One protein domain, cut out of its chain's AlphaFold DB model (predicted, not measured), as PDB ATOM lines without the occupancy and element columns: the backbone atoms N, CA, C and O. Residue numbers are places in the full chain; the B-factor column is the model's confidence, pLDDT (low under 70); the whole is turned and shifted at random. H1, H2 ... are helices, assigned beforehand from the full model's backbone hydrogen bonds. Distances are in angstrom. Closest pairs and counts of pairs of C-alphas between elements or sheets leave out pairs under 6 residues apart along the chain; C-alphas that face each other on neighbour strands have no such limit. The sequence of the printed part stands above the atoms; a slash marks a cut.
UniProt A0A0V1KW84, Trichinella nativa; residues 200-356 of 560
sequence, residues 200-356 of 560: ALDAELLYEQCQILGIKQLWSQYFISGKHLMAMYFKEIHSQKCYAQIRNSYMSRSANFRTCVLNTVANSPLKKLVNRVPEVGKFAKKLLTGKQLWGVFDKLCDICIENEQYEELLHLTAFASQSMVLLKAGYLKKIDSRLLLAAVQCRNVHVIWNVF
ATOM      1  N   ALA A 200     139.282 155.114 144.080       52.44
ATOM      2  CA  ALA A 200     137.985 154.903 143.454       52.44
ATOM      3  C   ALA A 200     138.032 155.164 141.932       52.44
ATOM      4  O   ALA A 200     137.124 155.779 141.379       52.44
ATOM      5  N   LEU A 201     139.081 154.699 141.235       60.03
ATOM      6  CA  LEU A 201     138.962 154.475 139.791       60.03
ATOM      7  C   LEU A 201     137.879 153.412 139.573       60.03
ATOM      8  O   LEU A 201     138.065 152.251 139.947       60.03
ATOM      9  N   ASP A 202     136.754 153.817 138.992       70.75
ATOM     10  CA  ASP A 202     135.697 152.905 138.571       70.75
ATOM     11  C   ASP A 202     135.870 152.573 137.085       70.75
ATOM     12  O   ASP A 202     136.032 153.457 136.239       70.75
ATOM     13  N   ALA A 203     135.838 151.280 136.766       75.75
ATOM     14  CA  ALA A 203     135.976 150.805 135.397       75.75
ATOM     15  C   ALA A 203     134.811 151.287 134.520       75.75
ATOM     16  O   ALA A 203     135.004 151.536 133.331       75.75
ATOM     17  N   GLU A 204     133.613 151.436 135.097       79.12
ATOM     18  CA  GLU A 204     132.449 151.951 134.370       79.12
ATOM     19  C   GLU A 204     132.638 153.422 133.982       79.12
ATOM     20  O   GLU A 204     132.392 153.787 132.835       79.12
ATOM     21  N   LEU A 205     133.153 154.247 134.901       77.56
ATOM     22  CA  LEU A 205     133.389 155.673 134.661       77.56
ATOM     23  C   LEU A 205     134.389 155.877 133.519       77.56
ATOM     24  O   LEU A 205     134.127 156.641 132.592       77.56
ATOM     25  N   LEU A 206     135.513 155.155 133.557       79.19
ATOM     26  CA  LEU A 206     136.535 155.231 132.513       79.19
ATOM     27  C   LEU A 206     136.012 154.763 131.153       79.19
ATOM     28  O   LEU A 206     136.410 155.300 130.119       79.19
ATOM     29  N   TYR A 207     135.123 153.769 131.132       85.81
ATOM     30  CA  TYR A 207     134.506 153.308 129.893       85.81
ATOM     31  C   TYR A 207     133.562 154.359 129.295       85.81
ATOM     32  O   TYR A 207     133.655 154.633 128.098       85.81
ATOM     33  N   GLU A 208     132.706 154.988 130.104       81.19
ATOM     34  CA  GLU A 208     131.844 156.085 129.638       81.19
ATOM     35  C   GLU A 208     132.667 157.303 129.190       81.19
ATOM     36  O   GLU A 208     132.398 157.882 128.137       81.19
ATOM     37  N   GLN A 209     133.751 157.626 129.902       81.19
ATOM     38  CA  GLN A 209     134.698 158.658 129.477       81.19
ATOM     39  C   GLN A 209     135.300 158.342 128.102       81.19
ATOM     40  O   GLN A 209     135.329 159.210 127.232       81.19
ATOM     41  N   CYS A 210     135.711 157.093 127.859       86.69
ATOM     42  CA  CYS A 210     136.191 156.674 126.541       86.69
ATOM     43  C   CYS A 210     135.112 156.848 125.457       86.69
ATOM     44  O   CYS A 210     135.428 157.294 124.357       86.69
ATOM     45  N   GLN A 211     133.841 156.537 125.735       87.06
ATOM     46  CA  GLN A 211     132.768 156.745 124.753       87.06
ATOM     47  C   GLN A 211     132.617 158.219 124.374       87.06
ATOM     48  O   GLN A 211     132.555 158.547 123.189       87.06
ATOM     49  N   ILE A 212     132.596 159.106 125.372       82.44
ATOM     50  CA  ILE A 212     132.444 160.547 125.160       82.44
ATOM     51  C   ILE A 212     133.643 161.105 124.379       82.44
ATOM     52  O   ILE A 212     133.463 161.796 123.373       82.44
ATOM     53  N   LEU A 213     134.860 160.738 124.785       84.12
ATOM     54  CA  LEU A 213     136.098 161.124 124.105       84.12
ATOM     55  C   LEU A 213     136.144 160.633 122.654       84.12
ATOM     56  O   LEU A 213     136.585 161.365 121.767       84.12
ATOM     57  N   GLY A 214     135.641 159.422 122.400       84.81
ATOM     58  CA  GLY A 214     135.529 158.858 121.057       84.81
ATOM     59  C   GLY A 214     134.566 159.637 120.158       84.81
ATOM     60  O   GLY A 214     134.865 159.840 118.984       84.81
ATOM     61  N   ILE A 215     133.444 160.132 120.699       84.81
ATOM     62  CA  ILE A 215     132.489 160.976 119.953       84.81
ATOM     63  C   ILE A 215     133.118 162.330 119.595       84.81
ATOM     64  O   ILE A 215     132.924 162.824 118.486       84.81
ATOM     65  N   LYS A 216     133.889 162.925 120.513       82.88
ATOM     66  CA  LYS A 216     134.574 164.214 120.311       82.88
ATOM     67  C   LYS A 216     135.891 164.109 119.525       82.88
ATOM     68  O   LYS A 216     136.472 165.144 119.219       82.88
ATOM     69  N   GLN A 217     136.351 162.899 119.192       86.31
ATOM     70  CA  GLN A 217     137.616 162.634 118.484       86.31
ATOM     71  C   GLN A 217     138.873 163.164 119.209       86.31
ATOM     72  O   GLN A 217     139.887 163.474 118.587       86.31
ATOM     73  N   LEU A 218     138.836 163.244 120.543       84.50
ATOM     74  CA  LEU A 218     139.982 163.646 121.367       84.50
ATOM     75  C   LEU A 218     140.860 162.427 121.693       84.50
ATOM     76  O   LEU A 218     140.820 161.866 122.790       84.50
ATOM     77  N   TRP A 219     141.654 161.994 120.712       86.81
ATOM     78  CA  TRP A 219     142.370 160.713 120.762       86.81
ATOM     79  C   TRP A 219     143.489 160.634 121.810       86.81
ATOM     80  O   TRP A 219     143.745 159.558 122.344       86.81
ATOM     81  N   SER A 220     144.129 161.753 122.156       84.25
ATOM     82  CA  SER A 220     145.210 161.785 123.155       84.25
ATOM     83  C   SER A 220     144.707 161.470 124.567       84.25
ATOM     84  O   SER A 220     145.259 160.611 125.251       84.25
ATOM     85  N   GLN A 221     143.618 162.117 124.985       82.31
ATOM     86  CA  GLN A 221     142.956 161.840 126.259       82.31
ATOM     87  C   GLN A 221     142.307 160.453 126.245       82.31
ATOM     88  O   GLN A 221     142.462 159.701 127.205       82.31
ATOM     89  N   TYR A 222     141.671 160.067 125.128       87.19
ATOM     90  CA  TYR A 222     141.108 158.722 124.959       87.19
ATOM     91  C   TYR A 222     142.160 157.646 125.215       87.19
ATOM     92  O   TYR A 222     141.903 156.659 125.906       87.19
ATOM     93  N   PHE A 223     143.366 157.852 124.682       87.69
ATOM     94  CA  PHE A 223     144.468 156.926 124.853       87.69
ATOM     95  C   PHE A 223     144.855 156.759 126.326       87.69
ATOM     96  O   PHE A 223     145.021 155.633 126.797       87.69
ATOM     97  N   ILE A 224     144.936 157.859 127.076       85.12
ATOM     98  CA  ILE A 224     145.254 157.842 128.505       85.12
ATOM     99  C   ILE A 224     144.154 157.112 129.284       85.12
ATOM    100  O   ILE A 224     144.455 156.134 129.975       85.12
ATOM    101  N   SER A 225     142.888 157.521 129.156       83.25
ATOM    102  CA  SER A 225     141.766 156.916 129.891       83.25
ATOM    103  C   SER A 225     141.591 155.433 129.541       83.25
ATOM    104  O   SER A 225     141.457 154.586 130.428       83.25
ATOM    105  N   GLY A 226     141.693 155.087 128.255       87.00
ATOM    106  CA  GLY A 226     141.618 153.709 127.780       87.00
ATOM    107  C   GLY A 226     142.773 152.845 128.292       87.00
ATOM    108  O   GLY A 226     142.555 151.704 128.698       87.00
ATOM    109  N   LYS A 227     143.998 153.383 128.359       87.69
ATOM    110  CA  LYS A 227     145.166 152.689 128.933       87.69
ATOM    111  C   LYS A 227     144.984 152.402 130.426       87.69
ATOM    112  O   LYS A 227     145.325 151.304 130.865       87.69
ATOM    113  N   HIS A 228     144.406 153.332 131.192       84.81
ATOM    114  CA  HIS A 228     144.064 153.115 132.605       84.81
ATOM    115  C   HIS A 228     142.981 152.045 132.770       84.81
ATOM    116  O   HIS A 228     143.150 151.129 133.580       84.81
ATOM    117  N   LEU A 229     141.924 152.096 131.952       86.00
ATOM    118  CA  LEU A 229     140.874 151.076 131.936       86.00
ATOM    119  C   LEU A 229     141.464 149.686 131.664       86.00
ATOM    120  O   LEU A 229     141.212 148.745 132.413       86.00
ATOM    121  N   MET A 230     142.302 149.554 130.633       87.75
ATOM    122  CA  MET A 230     142.967 148.288 130.315       87.75
ATOM    123  C   MET A 230     143.872 147.818 131.455       87.75
ATOM    124  O   MET A 230     143.871 146.633 131.791       87.75
ATOM    125  N   ALA A 231     144.597 148.735 132.102       86.62
ATOM    126  CA  ALA A 231     145.468 148.405 133.221       86.62
ATOM    127  C   ALA A 231     144.708 147.794 134.414       86.62
ATOM    128  O   ALA A 231     145.216 146.848 135.020       86.62
ATOM    129  N   MET A 232     143.482 148.258 134.703       81.25
ATOM    130  CA  MET A 232     142.613 147.670 135.738       81.25
ATOM    131  C   MET A 232     142.327 146.186 135.464       81.25
ATOM    132  O   MET A 232     142.466 145.344 136.352       81.25
ATOM    133  N   TYR A 233     141.966 145.851 134.221       82.88
ATOM    134  CA  TYR A 233     141.643 144.475 133.820       82.88
ATOM    135  C   TYR A 233     142.886 143.591 133.655       82.88
ATOM    136  O   TYR A 233     142.829 142.381 133.874       82.88
ATOM    137  N   PHE A 234     144.036 144.167 133.304       84.06
ATOM    138  CA  PHE A 234     145.294 143.425 133.179       84.06
ATOM    139  C   PHE A 234     145.878 142.983 134.519       84.06
ATOM    140  O   PHE A 234     146.702 142.068 134.547       84.06
ATOM    141  N   LYS A 235     145.426 143.543 135.643       81.69
ATOM    142  CA  LYS A 235     145.904 143.124 136.964       81.69
ATOM    143  C   LYS A 235     145.592 141.655 137.274       81.69
ATOM    144  O   LYS A 235     146.420 140.962 137.866       81.69
ATOM    145  N   GLU A 236     144.484 141.130 136.740       77.00
ATOM    146  CA  GLU A 236     144.112 139.710 136.839       77.00
ATOM    147  C   GLU A 236     145.174 138.753 136.273       77.00
ATOM    148  O   GLU A 236     145.208 137.574 136.636       77.00
ATOM    149  N   ILE A 237     146.067 139.229 135.398       76.38
ATOM    150  CA  ILE A 237     147.110 138.412 134.765       76.38
ATOM    151  C   ILE A 237     148.077 137.848 135.811       76.38
ATOM    152  O   ILE A 237     148.601 136.749 135.615       76.38
ATOM    153  N   HIS A 238     148.281 138.541 136.934       73.69
ATOM    154  CA  HIS A 238     149.113 138.059 138.039       73.69
ATOM    155  C   HIS A 238     148.440 136.956 138.872       73.69
ATOM    156  O   HIS A 238     149.122 136.241 139.605       73.69
ATOM    157  N   SER A 239     147.125 136.755 138.726       76.81
ATOM    158  CA  SER A 239     146.392 135.717 139.446       76.81
ATOM    159  C   SER A 239     146.711 134.317 138.916       76.81
ATOM    160  O   SER A 239     146.564 134.013 137.727       76.81
ATOM    161  N   GLN A 240     147.063 133.404 139.825       71.94
ATOM    162  CA  GLN A 240     147.355 132.004 139.497       71.94
ATOM    163  C   GLN A 240     146.137 131.270 138.899       71.94
ATOM    164  O   GLN A 240     146.298 130.372 138.071       71.94
ATOM    165  N   LYS A 241     144.913 131.694 139.251       74.50
ATOM    166  CA  LYS A 241     143.663 131.156 138.685       74.50
ATOM    167  C   LYS A 241     143.511 131.506 137.203       74.50
ATOM    168  O   LYS A 241     143.151 130.636 136.412       74.50
ATOM    169  N   CYS A 242     143.827 132.748 136.831       71.69
ATOM    170  CA  CYS A 242     143.792 133.214 135.443       71.69
ATOM    171  C   CYS A 242     144.759 132.393 134.578       71.69
ATOM    172  O   CYS A 242     144.381 131.877 133.526       71.69
ATOM    173  N   TYR A 243     145.974 132.151 135.083       75.25
ATOM    174  CA  TYR A 243     146.953 131.314 134.389       75.25
ATOM    175  C   TYR A 243     146.458 129.882 134.145       75.25
ATOM    176  O   TYR A 243     146.542 129.392 133.018       75.25
ATOM    177  N   ALA A 244     145.914 129.218 135.170       73.56
ATOM    178  CA  ALA A 244     145.396 127.857 135.031       73.56
ATOM    179  C   ALA A 244     144.263 127.781 133.991       73.56
ATOM    180  O   ALA A 244     144.233 126.868 133.169       73.56
ATOM    181  N   GLN A 245     143.365 128.771 133.979       74.88
ATOM    182  CA  GLN A 245     142.261 128.826 133.021       74.88
ATOM    183  C   GLN A 245     142.728 129.069 131.584       74.88
ATOM    184  O   GLN A 245     142.250 128.386 130.679       74.88
ATOM    185  N   ILE A 246     143.669 129.992 131.360       72.12
ATOM    186  CA  ILE A 246     144.227 130.251 130.023       72.12
ATOM    187  C   ILE A 246     144.957 129.012 129.509       72.12
ATOM    188  O   ILE A 246     144.732 128.605 128.373       72.12
ATOM    189  N   ARG A 247     145.775 128.376 130.355       76.44
ATOM    190  CA  ARG A 247     146.502 127.152 129.999       76.44
ATOM    191  C   ARG A 247     145.557 126.020 129.589       76.44
ATOM    192  O   ARG A 247     145.833 125.337 128.611       76.44
ATOM    193  N   ASN A 248     144.451 125.842 130.310       74.88
ATOM    194  CA  ASN A 248     143.474 124.796 130.008       74.88
ATOM    195  C   ASN A 248     142.621 125.128 128.775       74.88
ATOM    196  O   ASN A 248     142.272 124.229 128.019       74.88
ATOM    197  N   SER A 249     142.292 126.407 128.560       70.38
ATOM    198  CA  SER A 249     141.438 126.842 127.441       70.38
ATOM    199  C   SER A 249     142.201 126.940 126.117       70.38
ATOM    200  O   SER A 249     141.612 126.766 125.055       70.38
ATOM    201  N   TYR A 250     143.509 127.209 126.170       68.69
ATOM    202  CA  TYR A 250     144.366 127.428 125.003       68.69
ATOM    203  C   TYR A 250     145.600 126.526 125.055       68.69
ATOM    204  O   TYR A 250     146.732 127.004 125.095       68.69
ATOM    205  N   MET A 251     145.380 125.207 125.029       58.97
ATOM    206  CA  MET A 251     146.444 124.193 125.104       58.97
ATOM    207  C   MET A 251     147.504 124.330 123.993       58.97
ATOM    208  O   MET A 251     148.657 123.949 124.178       58.97
ATOM    209  N   SER A 252     147.131 124.927 122.860       63.97
ATOM    210  CA  SER A 252     148.022 125.247 121.743       63.97
ATOM    211  C   SER A 252     149.061 126.331 122.068       63.97
ATOM    212  O   SER A 252     150.107 126.398 121.422       63.97
ATOM    213  N   ARG A 253     148.806 127.196 123.059       72.38
ATOM    214  CA  ARG A 253     149.762 128.215 123.505       72.38
ATOM    215  C   ARG A 253     150.715 127.603 124.523       72.38
ATOM    216  O   ARG A 253     150.326 127.239 125.630       72.38
ATOM    217  N   SER A 254     151.992 127.523 124.160       70.06
ATOM    218  CA  SER A 254     153.018 126.997 125.065       70.06
ATOM    219  C   SER A 254     153.164 127.860 126.327       70.06
ATOM    220  O   SER A 254     153.029 129.083 126.281       70.06
ATOM    221  N   ALA A 255     153.531 127.246 127.456       72.94
ATOM    222  CA  ALA A 255     153.876 127.992 128.673       72.94
ATOM    223  C   ALA A 255     155.022 129.000 128.430       72.94
ATOM    224  O   ALA A 255     155.044 130.078 129.023       72.94
ATOM    225  N   ASN A 256     155.913 128.679 127.485       78.31
ATOM    226  CA  ASN A 256     157.013 129.537 127.045       78.31
ATOM    227  C   ASN A 256     156.538 130.813 126.330       78.31
ATOM    228  O   ASN A 256     157.213 131.838 126.396       78.31
ATOM    229  N   PHE A 257     155.379 130.783 125.662       81.62
ATOM    230  CA  PHE A 257     154.802 131.985 125.057       81.62
ATOM    231  C   PHE A 257     154.434 133.002 126.137       81.62
ATOM    232  O   PHE A 257     154.811 134.164 126.039       81.62
ATOM    233  N   ARG A 258     153.778 132.558 127.215       82.06
ATOM    234  CA  ARG A 258     153.419 133.444 128.328       82.06
ATOM    235  C   ARG A 258     154.648 134.052 128.993       82.06
ATOM    236  O   ARG A 258     154.651 135.252 129.240       82.06
ATOM    237  N   THR A 259     155.674 133.257 129.297       82.94
ATOM    238  CA  THR A 259     156.898 133.792 129.916       82.94
ATOM    239  C   THR A 259     157.585 134.799 129.002       82.94
ATOM    240  O   THR A 259     157.969 135.866 129.469       82.94
ATOM    241  N   CYS A 260     157.660 134.522 127.699       82.81
ATOM    242  CA  CYS A 260     158.186 135.462 126.714       82.81
ATOM    243  C   CYS A 260     157.403 136.783 126.707       82.81
ATOM    244  O   CYS A 260     157.992 137.841 126.909       82.81
ATOM    245  N   VAL A 261     156.077 136.718 126.568       84.31
ATOM    246  CA  VAL A 261     155.192 137.891 126.562       84.31
ATOM    247  C   VAL A 261     155.325 138.692 127.862       84.31
ATOM    248  O   VAL A 261     155.519 139.903 127.825       84.31
ATOM    249  N   LEU A 262     155.317 138.040 129.026       83.56
ATOM    250  CA  LEU A 262     155.471 138.735 130.307       83.56
ATOM    251  C   LEU A 262     156.866 139.347 130.493       83.56
ATOM    252  O   LEU A 262     156.976 140.410 131.106       83.56
ATOM    253  N   ASN A 263     157.913 138.725 129.944       84.94
ATOM    254  CA  ASN A 263     159.264 139.285 129.950       84.94
ATOM    255  C   ASN A 263     159.351 140.550 129.091       84.94
ATOM    256  O   ASN A 263     159.967 141.517 129.531       84.94
ATOM    257  N   THR A 264     158.689 140.595 127.926       83.38
ATOM    258  CA  THR A 264     158.666 141.818 127.091       83.38
ATOM    259  C   THR A 264     158.063 143.010 127.822       83.38
ATOM    260  O   THR A 264     158.500 144.142 127.672       83.38
ATOM    261  N   VAL A 265     157.103 142.738 128.697       82.88
ATOM    262  CA  VAL A 265     156.362 143.751 129.437       82.88
ATOM    263  C   VAL A 265     156.999 144.049 130.803       82.88
ATOM    264  O   VAL A 265     156.592 144.988 131.495       82.88
ATOM    265  N   ALA A 266     158.022 143.292 131.213       78.88
ATOM    266  CA  ALA A 266     158.518 143.263 132.586       78.88
ATOM    267  C   ALA A 266     159.049 144.605 133.111       78.88
ATOM    268  O   ALA A 266     158.906 144.853 134.310       78.88
ATOM    269  N   ASN A 267     159.591 145.447 132.228       80.00
ATOM    270  CA  ASN A 267     160.151 146.764 132.553       80.00
ATOM    271  C   ASN A 267     159.317 147.930 131.992       80.00
ATOM    272  O   ASN A 267     159.720 149.087 132.100       80.00
ATOM    273  N   SER A 268     158.154 147.638 131.406       85.31
ATOM    274  CA  SER A 268     157.335 148.636 130.717       85.31
ATOM    275  C   SER A 268     156.683 149.640 131.685       85.31
ATOM    276  O   SER A 268     156.329 149.281 132.819       85.31
ATOM    277  N   PRO A 269     156.442 150.892 131.246       81.69
ATOM    278  CA  PRO A 269     155.660 151.859 132.021       81.69
ATOM    279  C   PRO A 269     154.233 151.352 132.274       81.69
ATOM    280  O   PRO A 269     153.672 151.581 133.344       81.69
ATOM    281  N   LEU A 270     153.677 150.577 131.336       83.38
ATOM    282  CA  LEU A 270     152.354 149.977 131.465       83.38
ATOM    283  C   LEU A 270     152.281 148.980 132.629       83.38
ATOM    284  O   LEU A 270     151.313 148.992 133.375       83.38
ATOM    285  N   LYS A 271     153.317 148.166 132.861       83.81
ATOM    286  CA  LYS A 271     153.345 147.270 134.028       83.81
ATOM    287  C   LYS A 271     153.399 148.035 135.349       83.81
ATOM    288  O   LYS A 271     152.752 147.633 136.314       83.81
ATOM    289  N   LYS A 272     154.138 149.152 135.403       83.06
ATOM    290  CA  LYS A 272     154.136 150.036 136.582       83.06
ATOM    291  C   LYS A 272     152.729 150.580 136.847       83.06
ATOM    292  O   LYS A 272     152.309 150.589 137.998       83.06
ATOM    293  N   LEU A 273     152.001 150.957 135.795       80.19
ATOM    294  CA  LEU A 273     150.607 151.390 135.889       80.19
ATOM    295  C   LEU A 273     149.688 150.267 136.396       80.19
ATOM    296  O   LEU A 273     148.984 150.462 137.380       80.19
ATOM    297  N   VAL A 274     149.755 149.070 135.801       82.12
ATOM    298  CA  VAL A 274     148.963 147.890 136.216       82.12
ATOM    299  C   VAL A 274     149.156 147.568 137.702       82.12
ATOM    300  O   VAL A 274     148.199 147.231 138.394       82.12
ATOM    301  N   ASN A 275     150.377 147.711 138.222       82.00
ATOM    302  CA  ASN A 275     150.653 147.462 139.637       82.00
ATOM    303  C   ASN A 275     150.017 148.507 140.570       82.00
ATOM    304  O   ASN A 275     149.593 148.148 141.670       82.00
ATOM    305  N   ARG A 276     149.953 149.778 140.147       78.81
ATOM    306  CA  ARG A 276     149.392 150.891 140.938       78.81
ATOM    307  C   ARG A 276     147.867 150.848 141.004       78.81
ATOM    308  O   ARG A 276     147.286 151.099 142.052       78.81
ATOM    309  N   VAL A 277     147.229 150.504 139.893       73.94
ATOM    310  CA  VAL A 277     145.773 150.553 139.720       73.94
ATOM    311  C   VAL A 277     145.063 149.466 140.560       73.94
ATOM    312  O   VAL A 277     145.609 148.369 140.715       73.94
ATOM    313  N   PRO A 278     143.869 149.714 141.142       70.62
ATOM    314  CA  PRO A 278     143.116 148.708 141.905       70.62
ATOM    315  C   PRO A 278     142.601 147.543 141.035       70.62
ATOM    316  O   PRO A 278     142.367 147.696 139.841       70.62
ATOM    317  N   GLU A 279     142.414 146.358 141.637       67.44
ATOM    318  CA  GLU A 279     141.788 145.214 140.946       67.44
ATOM    319  C   GLU A 279     140.279 145.432 140.777       67.44
ATOM    320  O   GLU A 279     139.588 145.820 141.726       67.44
ATOM    321  N   VAL A 280     139.763 145.113 139.586       65.38
ATOM    322  CA  VAL A 280     138.323 145.116 139.297       65.38
ATOM    323  C   VAL A 280     137.647 144.038 140.151       65.38
ATOM    324  O   VAL A 280     137.998 142.865 140.066       65.38
ATOM    325  N   GLY A 281     136.681 144.425 140.990       53.16
ATOM    326  CA  GLY A 281     135.839 143.473 141.732       53.16
ATOM    327  C   GLY A 281     135.801 143.614 143.256       53.16
ATOM    328  O   GLY A 281     134.973 142.958 143.877       53.16
ATOM    329  N   LYS A 282     136.605 144.490 143.880       49.50
ATOM    330  CA  LYS A 282     136.395 144.816 145.311       49.50
ATOM    331  C   LYS A 282     135.192 145.740 145.549       49.50
ATOM    332  O   LYS A 282     134.603 145.677 146.620       49.50
ATOM    333  N   PHE A 283     134.809 146.549 144.554       44.12
ATOM    334  CA  PHE A 283     133.756 147.570 144.684       44.12
ATOM    335  C   PHE A 283     132.784 147.669 143.487       44.12
ATOM    336  O   PHE A 283     131.793 148.389 143.571       44.12
ATOM    337  N   ALA A 284     133.023 146.949 142.383       50.72
ATOM    338  CA  ALA A 284     132.211 147.070 141.168       50.72
ATOM    339  C   ALA A 284     130.950 146.188 141.237       50.72
ATOM    340  O   ALA A 284     131.048 144.960 141.292       50.72
ATOM    341  N   LYS A 285     129.761 146.809 141.208       50.25
ATOM    342  CA  LYS A 285     128.458 146.110 141.208       50.25
ATOM    343  C   LYS A 285     128.165 145.398 139.871       50.25
ATOM    344  O   LYS A 285     127.354 144.473 139.852       50.25
ATOM    345  N   LYS A 286     128.825 145.785 138.770       62.72
ATOM    346  CA  LYS A 286     128.672 145.193 137.431       62.72
ATOM    347  C   LYS A 286     130.011 145.246 136.673       62.72
ATOM    348  O   LYS A 286     130.744 146.221 136.751       62.72
ATOM    349  N   LEU A 287     130.374 144.152 135.996       72.88
ATOM    350  CA  LEU A 287     131.597 144.075 135.182       72.88
ATOM    351  C   LEU A 287     131.290 144.404 133.715       72.88
ATOM    352  O   LEU A 287     130.243 144.007 133.195       72.88
ATOM    353  N   LEU A 288     132.229 145.072 133.036       77.62
ATOM    354  CA  LEU A 288     132.133 145.341 131.600       77.62
ATOM    355  C   LEU A 288     132.163 144.039 130.797       77.62
ATOM    356  O   LEU A 288     132.852 143.072 131.133       77.62
ATOM    357  N   THR A 289     131.426 144.022 129.689       82.00
ATOM    358  CA  THR A 289     131.419 142.867 128.787       82.00
ATOM    359  C   THR A 289     132.701 142.820 127.951       82.00
ATOM    360  O   THR A 289     133.252 143.851 127.560       82.00
ATOM    361  N   GLY A 290     133.156 141.617 127.582       81.50
ATOM    362  CA  GLY A 290     134.359 141.461 126.750       81.50
ATOM    363  C   GLY A 290     134.269 142.147 125.378       81.50
ATOM    364  O   GLY A 290     135.291 142.547 124.830       81.50
ATOM    365  N   LYS A 291     133.055 142.355 124.841       86.69
ATOM    366  CA  LYS A 291     132.834 143.124 123.603       86.69
ATOM    367  C   LYS A 291     133.091 144.622 123.785       86.69
ATOM    368  O   LYS A 291     133.686 145.232 122.905       86.69
ATOM    369  N   GLN A 292     132.670 145.195 124.912       88.62
ATOM    370  CA  GLN A 292     132.904 146.609 125.229       88.62
ATOM    371  C   GLN A 292     134.399 146.882 125.416       88.62
ATOM    372  O   GLN A 292     134.938 147.807 124.814       88.62
ATOM    373  N   LEU A 293     135.086 146.014 126.166       88.38
ATOM    374  CA  LEU A 293     136.537 146.108 126.340       88.38
ATOM    375  C   LEU A 293     137.287 145.924 125.019       88.38
ATOM    376  O   LEU A 293     138.240 146.652 124.761       88.38
ATOM    377  N   TRP A 294     136.844 145.000 124.158       90.44
ATOM    378  CA  TRP A 294     137.423 144.852 122.823       90.44
ATOM    379  C   TRP A 294     137.312 146.137 122.000       90.44
ATOM    380  O   TRP A 294     138.294 146.535 121.388       90.44
ATOM    381  N   GLY A 295     136.148 146.797 122.005       90.06
ATOM    382  CA  GLY A 295     135.943 148.040 121.258       90.06
ATOM    383  C   GLY A 295     136.936 149.136 121.650       90.06
ATOM    384  O   GLY A 295     137.521 149.769 120.775       90.06
ATOM    385  N   VAL A 296     137.184 149.301 122.954       91.06
ATOM    386  CA  VAL A 296     138.196 150.250 123.445       91.06
ATOM    387  C   VAL A 296     139.605 149.800 123.064       91.06
ATOM    388  O   VAL A 296     140.398 150.592 122.568       91.06
ATOM    389  N   PHE A 297     139.920 148.517 123.248       93.44
ATOM    390  CA  PHE A 297     141.244 147.973 122.954       93.44
ATOM    391  C   PHE A 297     141.627 148.079 121.468       93.44
ATOM    392  O   PHE A 297     142.753 148.464 121.159       93.44
ATOM    393  N   ASP A 298     140.711 147.758 120.552       93.31
ATOM    394  CA  ASP A 298     140.953 147.826 119.104       93.31
ATOM    395  C   ASP A 298     141.226 149.276 118.677       93.31
ATOM    396  O   ASP A 298     142.173 149.530 117.936       93.31
ATOM    397  N   LYS A 299     140.495 150.245 119.252       93.00
ATOM    398  CA  LYS A 299     140.761 151.672 119.034       93.00
ATOM    399  C   LYS A 299     142.072 152.161 119.628       93.00
ATOM    400  O   LYS A 299     142.767 152.920 118.964       93.00
ATOM    401  N   LEU A 300     142.470 151.690 120.809       93.00
ATOM    402  CA  LEU A 300     143.812 151.972 121.330       93.00
ATOM    403  C   LEU A 300     144.906 151.434 120.396       93.00
ATOM    404  O   LEU A 300     145.913 152.105 120.187       93.00
ATOM    405  N   CYS A 301     144.703 150.248 119.812       93.50
ATOM    406  CA  CYS A 301     145.648 149.680 118.853       93.50
ATOM    407  C   CYS A 301     145.730 150.505 117.563       93.50
ATOM    408  O   CYS A 301     146.834 150.716 117.070       93.50
ATOM    409  N   ASP A 302     144.592 150.962 117.030       93.69
ATOM    410  CA  ASP A 302     144.550 151.839 115.853       93.69
ATOM    411  C   ASP A 302     145.324 153.143 116.110       93.69
ATOM    412  O   ASP A 302     146.217 153.476 115.335       93.69
ATOM    413  N   ILE A 303     145.081 153.804 117.249       92.69
ATOM    414  CA  ILE A 303     145.771 155.048 117.636       92.69
ATOM    415  C   ILE A 303     147.291 154.843 117.727       92.69
ATOM    416  O   ILE A 303     148.061 155.679 117.257       92.69
ATOM    417  N   CYS A 304     147.758 153.729 118.307       92.38
ATOM    418  CA  CYS A 304     149.196 153.450 118.357       92.38
ATOM    419  C   CYS A 304     149.812 153.254 116.967       92.38
ATOM    420  O   CYS A 304     150.977 153.593 116.781       92.38
ATOM    421  N   ILE A 305     149.074 152.672 116.018       92.94
ATOM    422  CA  ILE A 305     149.568 152.437 114.655       92.94
ATOM    423  C   ILE A 305     149.625 153.753 113.882       92.94
ATOM    424  O   ILE A 305     150.637 154.022 113.245       92.94
ATOM    425  N   GLU A 306     148.583 154.578 113.982       92.88
ATOM    426  CA  GLU A 306     148.532 155.906 113.355       92.88
ATOM    427  C   GLU A 306     149.650 156.828 113.864       92.88
ATOM    428  O   GLU A 306     150.227 157.581 113.086       92.88
ATOM    429  N   ASN A 307     150.006 156.719 115.147       91.69
ATOM    430  CA  ASN A 307     151.078 157.505 115.765       91.69
ATOM    431  C   ASN A 307     152.468 156.836 115.703       91.69
ATOM    432  O   ASN A 307     153.397 157.326 116.342       91.69
ATOM    433  N   GLU A 308     152.614 155.696 115.017       91.56
ATOM    434  CA  GLU A 308     153.860 154.905 114.931       91.56
ATOM    435  C   GLU A 308     154.465 154.484 116.294       91.56
ATOM    436  O   GLU A 308     155.652 154.172 116.423       91.56
ATOM    437  N   GLN A 309     153.642 154.400 117.341       91.94
ATOM    438  CA  GLN A 309     154.034 154.015 118.701       91.94
ATOM    439  C   GLN A 309     154.036 152.488 118.886       91.94
ATOM    440  O   GLN A 309     153.296 151.921 119.698       91.94
ATOM    441  N   TYR A 310     154.886 151.791 118.131       90.94
ATOM    442  CA  TYR A 310     154.899 150.323 118.093       90.94
ATOM    443  C   TYR A 310     155.327 149.658 119.412       90.94
ATOM    444  O   TYR A 310     154.842 148.571 119.728       90.94
ATOM    445  N   GLU A 311     156.171 150.303 120.225       90.62
ATOM    446  CA  GLU A 311     156.558 149.765 121.540       90.62
ATOM    447  C   GLU A 311     155.378 149.731 122.519       90.62
ATOM    448  O   GLU A 311     155.188 148.759 123.256       90.62
ATOM    449  N   GLU A 312     154.545 150.773 122.524       90.25
ATOM    450  CA  GLU A 312     153.347 150.806 123.363       90.25
ATOM    451  C   GLU A 312     152.302 149.802 122.879       90.25
ATOM    452  O   GLU A 312     151.728 149.073 123.695       90.25
ATOM    453  N   LEU A 313     152.129 149.692 121.557       92.44
ATOM    454  CA  LEU A 313     151.288 148.673 120.937       92.44
ATOM    455  C   LEU A 313     151.733 147.262 121.340       92.44
ATOM    456  O   LEU A 313     150.893 146.428 121.691       92.44
ATOM    457  N   LEU A 314     153.043 146.992 121.339       91.50
ATOM    458  CA  LEU A 314     153.602 145.706 121.750       91.50
ATOM    459  C   LEU A 314     153.242 145.396 123.207       91.50
ATOM    460  O   LEU A 314     152.772 144.300 123.498       91.50
ATOM    461  N   HIS A 315     153.393 146.358 124.120       91.25
ATOM    462  CA  HIS A 315     153.051 146.156 125.530       91.25
ATOM    463  C   HIS A 315     151.545 145.940 125.761       91.25
ATOM    464  O   HIS A 315     151.162 145.061 126.540       91.25
ATOM    465  N   LEU A 316     150.688 146.714 125.087       90.62
ATOM    466  CA  LEU A 316     149.229 146.592 125.184       90.62
ATOM    467  C   LEU A 316     148.744 145.238 124.660       90.62
ATOM    468  O   LEU A 316     148.003 144.529 125.344       90.62
ATOM    469  N   THR A 317     149.189 144.852 123.464       90.38
ATOM    470  CA  THR A 317     148.821 143.577 122.829       90.38
ATOM    471  C   THR A 317     149.390 142.375 123.582       90.38
ATOM    472  O   THR A 317     148.702 141.362 123.729       90.38
ATOM    473  N   ALA A 318     150.594 142.496 124.151       89.00
ATOM    474  CA  ALA A 318     151.196 141.486 125.013       89.00
ATOM    475  C   ALA A 318     150.322 141.197 126.243       89.00
ATOM    476  O   ALA A 318     149.966 140.039 126.485       89.00
ATOM    477  N   PHE A 319     149.900 142.224 126.986       88.62
ATOM    478  CA  PHE A 319     148.980 142.034 128.108       88.62
ATOM    479  C   PHE A 319     147.600 141.538 127.662       88.62
ATOM    480  O   PHE A 319     147.063 140.608 128.270       88.62
ATOM    481  N   ALA A 320     147.045 142.081 126.576       87.44
ATOM    482  CA  ALA A 320     145.755 141.648 126.044       87.44
ATOM    483  C   ALA A 320     145.751 140.161 125.662       87.44
ATOM    484  O   ALA A 320     144.784 139.455 125.951       87.44
ATOM    485  N   SER A 321     146.863 139.651 125.119       85.94
ATOM    486  CA  SER A 321     147.032 138.226 124.811       85.94
ATOM    487  C   SER A 321     146.930 137.325 126.048       85.94
ATOM    488  O   SER A 321     146.661 136.135 125.906       85.94
ATOM    489  N   GLN A 322     147.140 137.873 127.248       84.81
ATOM    490  CA  GLN A 322     147.077 137.166 128.527       84.81
ATOM    491  C   GLN A 322     145.823 137.513 129.347       84.81
ATOM    492  O   GLN A 322     145.690 137.019 130.465       84.81
ATOM    493  N   SER A 323     144.906 138.335 128.827       83.50
ATOM    494  CA  SER A 323     143.686 138.743 129.533       83.50
ATOM    495  C   SER A 323     142.533 137.768 129.291       83.50
ATOM    496  O   SER A 323     142.079 137.592 128.160       83.50
ATOM    497  N   MET A 324     141.997 137.156 130.351       81.00
ATOM    498  CA  MET A 324     140.929 136.155 130.221       81.00
ATOM    499  C   MET A 324     139.636 136.737 129.632       81.00
ATOM    500  O   MET A 324     138.947 136.060 128.865       81.00
ATOM    501  N   VAL A 325     139.304 137.986 129.970       79.88
ATOM    502  CA  VAL A 325     138.059 138.637 129.533       79.88
ATOM    503  C   VAL A 325     138.051 138.858 128.018       79.88
ATOM    504  O   VAL A 325     137.059 138.549 127.356       79.88
ATOM    505  N   LEU A 326     139.175 139.315 127.458       81.69
ATOM    506  CA  LEU A 326     139.330 139.521 126.015       81.69
ATOM    507  C   LEU A 326     139.408 138.192 125.256       81.69
ATOM    508  O   LEU A 326     138.809 138.044 124.191       81.69
ATOM    509  N   LEU A 327     140.089 137.195 125.829       79.56
ATOM    510  CA  LEU A 327     140.217 135.874 125.217       79.56
ATOM    511  C   LEU A 327     138.867 135.147 125.127       79.56
ATOM    512  O   LEU A 327     138.539 134.604 124.074       79.56
ATOM    513  N   LYS A 328     138.044 135.162 126.187       78.31
ATOM    514  CA  LYS A 328     136.697 134.550 126.169       78.31
ATOM    515  C   LYS A 328     135.760 135.180 125.134       78.31
ATOM    516  O   LYS A 328     134.817 134.525 124.703       78.31
ATOM    517  N   ALA A 329     136.008 136.427 124.733       77.75
ATOM    518  CA  ALA A 329     135.195 137.128 123.745       77.75
ATOM    519  C   ALA A 329     135.444 136.668 122.292       77.75
ATOM    520  O   ALA A 329     134.709 137.083 121.400       77.75
ATOM    521  N   GLY A 330     136.440 135.804 122.044       80.31
ATOM    522  CA  GLY A 330     136.683 135.193 120.731       80.31
ATOM    523  C   GLY A 330     137.581 136.001 119.786       80.31
ATOM    524  O   GLY A 330     137.724 135.636 118.621       80.31
ATOM    525  N   TYR A 331     138.233 137.067 120.261       82.75
ATOM    526  CA  TYR A 331     139.072 137.949 119.431       82.75
ATOM    527  C   TYR A 331     140.550 137.533 119.333       82.75
ATOM    528  O   TYR A 331     141.397 138.323 118.924       82.75
ATOM    529  N   LEU A 332     140.871 136.278 119.662       82.75
ATOM    530  CA  LEU A 332     142.238 135.743 119.725       82.75
ATOM    531  C   LEU A 332     143.080 136.061 118.480       82.75
ATOM    532  O   LEU A 332     144.159 136.634 118.591       82.75
ATOM    533  N   LYS A 333     142.555 135.734 117.291       83.00
ATOM    534  CA  LYS A 333     143.264 135.916 116.014       83.00
ATOM    535  C   LYS A 333     143.600 137.386 115.743       83.00
ATOM    536  O   LYS A 333     144.674 137.671 115.231       83.00
ATOM    537  N   LYS A 334     142.702 138.308 116.116       86.00
ATOM    538  CA  LYS A 334     142.908 139.755 115.950       86.00
ATOM    539  C   LYS A 334     143.946 140.299 116.931       86.00
ATOM    540  O   LYS A 334     144.745 141.153 116.562       86.00
ATOM    541  N   ILE A 335     143.961 139.800 118.170       88.44
ATOM    542  CA  ILE A 335     145.006 140.151 119.145       88.44
ATOM    543  C   ILE A 335     146.363 139.683 118.628       88.44
ATOM    544  O   ILE A 335     147.310 140.462 118.607       88.44
ATOM    545  N   ASP A 336     146.442 138.435 118.165       86.38
ATOM    546  CA  ASP A 336     147.697 137.844 117.705       86.38
ATOM    547  C   ASP A 336     148.212 138.508 116.421       86.38
ATOM    548  O   ASP A 336     149.418 138.692 116.285       86.38
ATOM    549  N   SER A 337     147.331 138.957 115.516       87.06
ATOM    550  CA  SER A 337     147.745 139.723 114.334       87.06
ATOM    551  C   SER A 337     148.310 141.100 114.693       87.06
ATOM    552  O   SER A 337     149.339 141.495 114.148       87.06
ATOM    553  N   ARG A 338     147.683 141.826 115.633       90.56
ATOM    554  CA  ARG A 338     148.195 143.126 116.114       90.56
ATOM    555  C   ARG A 338     149.495 142.954 116.907       90.56
ATOM    556  O   ARG A 338     150.419 143.742 116.730       90.56
ATOM    557  N   LEU A 339     149.591 141.900 117.721       90.62
ATOM    558  CA  LEU A 339     150.810 141.533 118.446       90.62
ATOM    559  C   LEU A 339     151.958 141.220 117.482       90.62
ATOM    560  O   LEU A 339     153.077 141.676 117.698       90.62
ATOM    561  N   LEU A 340     151.685 140.461 116.416       88.88
ATOM    562  CA  LEU A 340     152.678 140.128 115.400       88.88
ATOM    563  C   LEU A 340     153.174 141.381 114.673       88.88
ATOM    564  O   LEU A 340     154.381 141.549 114.535       88.88
ATOM    565  N   LEU A 341     152.263 142.271 114.266       89.50
ATOM    566  CA  LEU A 341     152.612 143.549 113.643       89.50
ATOM    567  C   LEU A 341     153.536 144.373 114.551       89.50
ATOM    568  O   LEU A 341     154.610 144.789 114.122       89.50
ATOM    569  N   ALA A 342     153.147 144.553 115.817       90.88
ATOM    570  CA  ALA A 342     153.942 145.293 116.792       90.88
ATOM    571  C   ALA A 342     155.322 144.653 117.003       90.88
ATOM    572  O   ALA A 342     156.344 145.334 116.996       90.88
ATOM    573  N   ALA A 343     155.369 143.326 117.138       90.38
ATOM    574  CA  ALA A 343     156.611 142.601 117.360       90.38
ATOM    575  C   ALA A 343     157.559 142.680 116.154       90.38
ATOM    576  O   ALA A 343     158.764 142.813 116.355       90.38
ATOM    577  N   VAL A 344     157.035 142.638 114.923       88.81
ATOM    578  CA  VAL A 344     157.811 142.794 113.681       88.81
ATOM    579  C   VAL A 344     158.445 144.180 113.600       88.81
ATOM    580  O   VAL A 344     159.648 144.274 113.354       88.81
ATOM    581  N   GLN A 345     157.679 145.241 113.871       89.88
ATOM    582  CA  GLN A 345     158.196 146.613 113.834       89.88
ATOM    583  C   GLN A 345     159.236 146.864 114.935       89.88
ATOM    584  O   GLN A 345     160.303 147.412 114.670       89.88
ATOM    585  N   CYS A 346     158.999 146.354 116.147       88.06
ATOM    586  CA  CYS A 346     159.969 146.412 117.245       88.06
ATOM    587  C   CYS A 346     161.131 145.405 117.111       88.06
ATOM    588  O   CYS A 346     161.971 145.331 118.007       88.06
ATOM    589  N   ARG A 347     161.167 144.581 116.051       86.88
ATOM    590  CA  ARG A 347     162.137 143.482 115.845       86.88
ATOM    591  C   ARG A 347     162.260 142.525 117.043       86.88
ATOM    592  O   ARG A 347     163.323 141.963 117.310       86.88
ATOM    593  N   ASN A 348     161.165 142.300 117.771       86.00
ATOM    594  CA  ASN A 348     161.136 141.397 118.919       86.00
ATOM    595  C   ASN A 348     160.953 139.941 118.473       86.00
ATOM    596  O   ASN A 348     159.847 139.394 118.448       86.00
ATOM    597  N   VAL A 349     162.068 139.293 118.147       83.62
ATOM    598  CA  VAL A 349     162.053 137.958 117.541       83.62
ATOM    599  C   VAL A 349     161.487 136.879 118.460       83.62
ATOM    600  O   VAL A 349     160.815 135.962 117.987       83.62
ATOM    601  N   HIS A 350     161.684 136.982 119.773       84.56
ATOM    602  CA  HIS A 350     161.185 135.969 120.702       84.56
ATOM    603  C   HIS A 350     159.653 135.876 120.695       84.56
ATOM    604  O   HIS A 350     159.104 134.771 120.745       84.56
ATOM    605  N   VAL A 351     158.954 137.012 120.602       85.38
ATOM    606  CA  VAL A 351     157.487 137.028 120.495       85.38
ATOM    607  C   VAL A 351     157.057 136.482 119.138       85.38
ATOM    608  O   VAL A 351     156.232 135.568 119.101       85.38
ATOM    609  N   ILE A 352     157.668 136.966 118.049       86.19
ATOM    610  CA  ILE A 352     157.366 136.525 116.679       86.19
ATOM    611  C   ILE A 352     157.497 134.999 116.567       86.19
ATOM    612  O   ILE A 352     156.579 134.329 116.103       86.19
ATOM    613  N   TRP A 353     158.595 134.433 117.073       84.38
ATOM    614  CA  TRP A 353     158.862 132.996 117.035       84.38
ATOM    615  C   TRP A 353     157.819 132.172 117.793       84.38
ATOM    616  O   TRP A 353     157.400 131.104 117.345       84.38
ATOM    617  N   ASN A 354     157.382 132.640 118.963       83.81
ATOM    618  CA  ASN A 354     156.377 131.917 119.736       83.81
ATOM    619  C   ASN A 354     154.980 131.993 119.105       83.81
ATOM    620  O   ASN A 354     154.269 130.988 119.138       83.81
ATOM    621  N   VAL A 355     154.609 133.134 118.513       81.88
ATOM    622  CA  VAL A 355     153.360 133.272 117.746       81.88
ATOM    623  C   VAL A 355     153.407 132.382 116.503       81.88
ATOM    624  O   VAL A 355     152.472 131.622 116.265       81.88
ATOM    625  N   PHE A 356     154.522 132.385 115.768       81.44
ATOM    626  CA  PHE A 356     154.744 131.514 114.612       81.44
ATOM    627  C   PHE A 356     154.558 130.030 114.965       81.44
ATOM    628  O   PHE A 356     153.737 129.351 114.350       81.44
TER     629      PHE A 356
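This is residues 200 to 356 of the 560 residues of a protein of Trichinella nativa (UniProt A0A0V1KW84). Three helices, H6, H7 and H9, form an up-and-down bundle, with the hairpin of H1 and H2 packed on H6 through H2 at one end of the long axis and H4 and H10 packed at the other end. H5 packs on H2, while H3 and the short H8 meet at one side; the link from H5 to H6 runs along the outside. The printed part has 157 residues with ten named helices, H1 to H10 in chain order, and no named strand: the class is all helix. It is compact, with a radius of gyration of the C-alphas of 14.8 A, and rounded, spanning 39 by 35 by 28 A.

H1, residues 203 to 216, begins at C-alpha 203 (135.976, 150.805, 135.397) and is 20.2 A long. H2, residues 219 to 238, is the longest at 29.3 A, with a kink of 33 degrees near residue 232. H3 is residues 240 to 249, H4 255 to 265 and H5 269 to 276. H6, residues 290 to 306, begins at C-alpha 290 (134.359, 141.461, 126.750) and is 24.3 A long. H7 is residues 310 to 320 and H8 324 to 328. H9, residues 332 to 345, is 20.2 A long. H10, residues 349 to 356, ends at C-alpha 356 (154.744, 131.514, 114.612).

H1 and H2 form a hairpin at a shallow tilt of 26 degrees; their closest C-alphas, of Cys 210 and Tyr 222, are 5.6 A apart. H2 touches H6 at a steep tilt of 54 degrees, Phe 223 to Leu 300 6.1 A between closest C-alphas. Residues 228 to 235 of H2 alone touch H5, Ala 231 to Val 274 4.6 A. H2 and H7 only just touch, with 3 pairs of C-alphas within 8 A, the closest those of Phe 234 and Phe 319 at 6.4 A. In the bundle, each helix running against the one before, H6 and H7 form a hairpin at a shallow 13 degrees, with C-alphas 304 and 313 closest at 5.8 A, and H7 touches H9 at a shallow 28 degrees, with C-alphas 314 and 342 closest at 5.0 A. H4 touches H7, with C-alphas 261 and 318 closest at 5.6 A, and H10, with C-alphas 257 and 354 closest at 5.5 A. H9 and H10 are a hairpin. H8 touches H6, with C-alphas 290 and 326 closest at 5.4 A, and only just touches H3, with 3 pairs within 8 A, the closest C-alphas 242 and 324 at 6.6 A. H1 and H10 are apart. Every O i to N i+4 pair is within hydrogen-bond range in H1 and H3 to H10; in H2, 13 of 16 are.

The two C-alphas farthest apart, of Lys 285 and Arg 347, are 42.2 A apart. The printed part has no cut. The link from H5 to H6, residues 277 to 289, is long; the others are tight. The mean pLDDT of the printed part is 81.7, and residues 200 to 201, 250 to 252 and 279 to 286 are under 70.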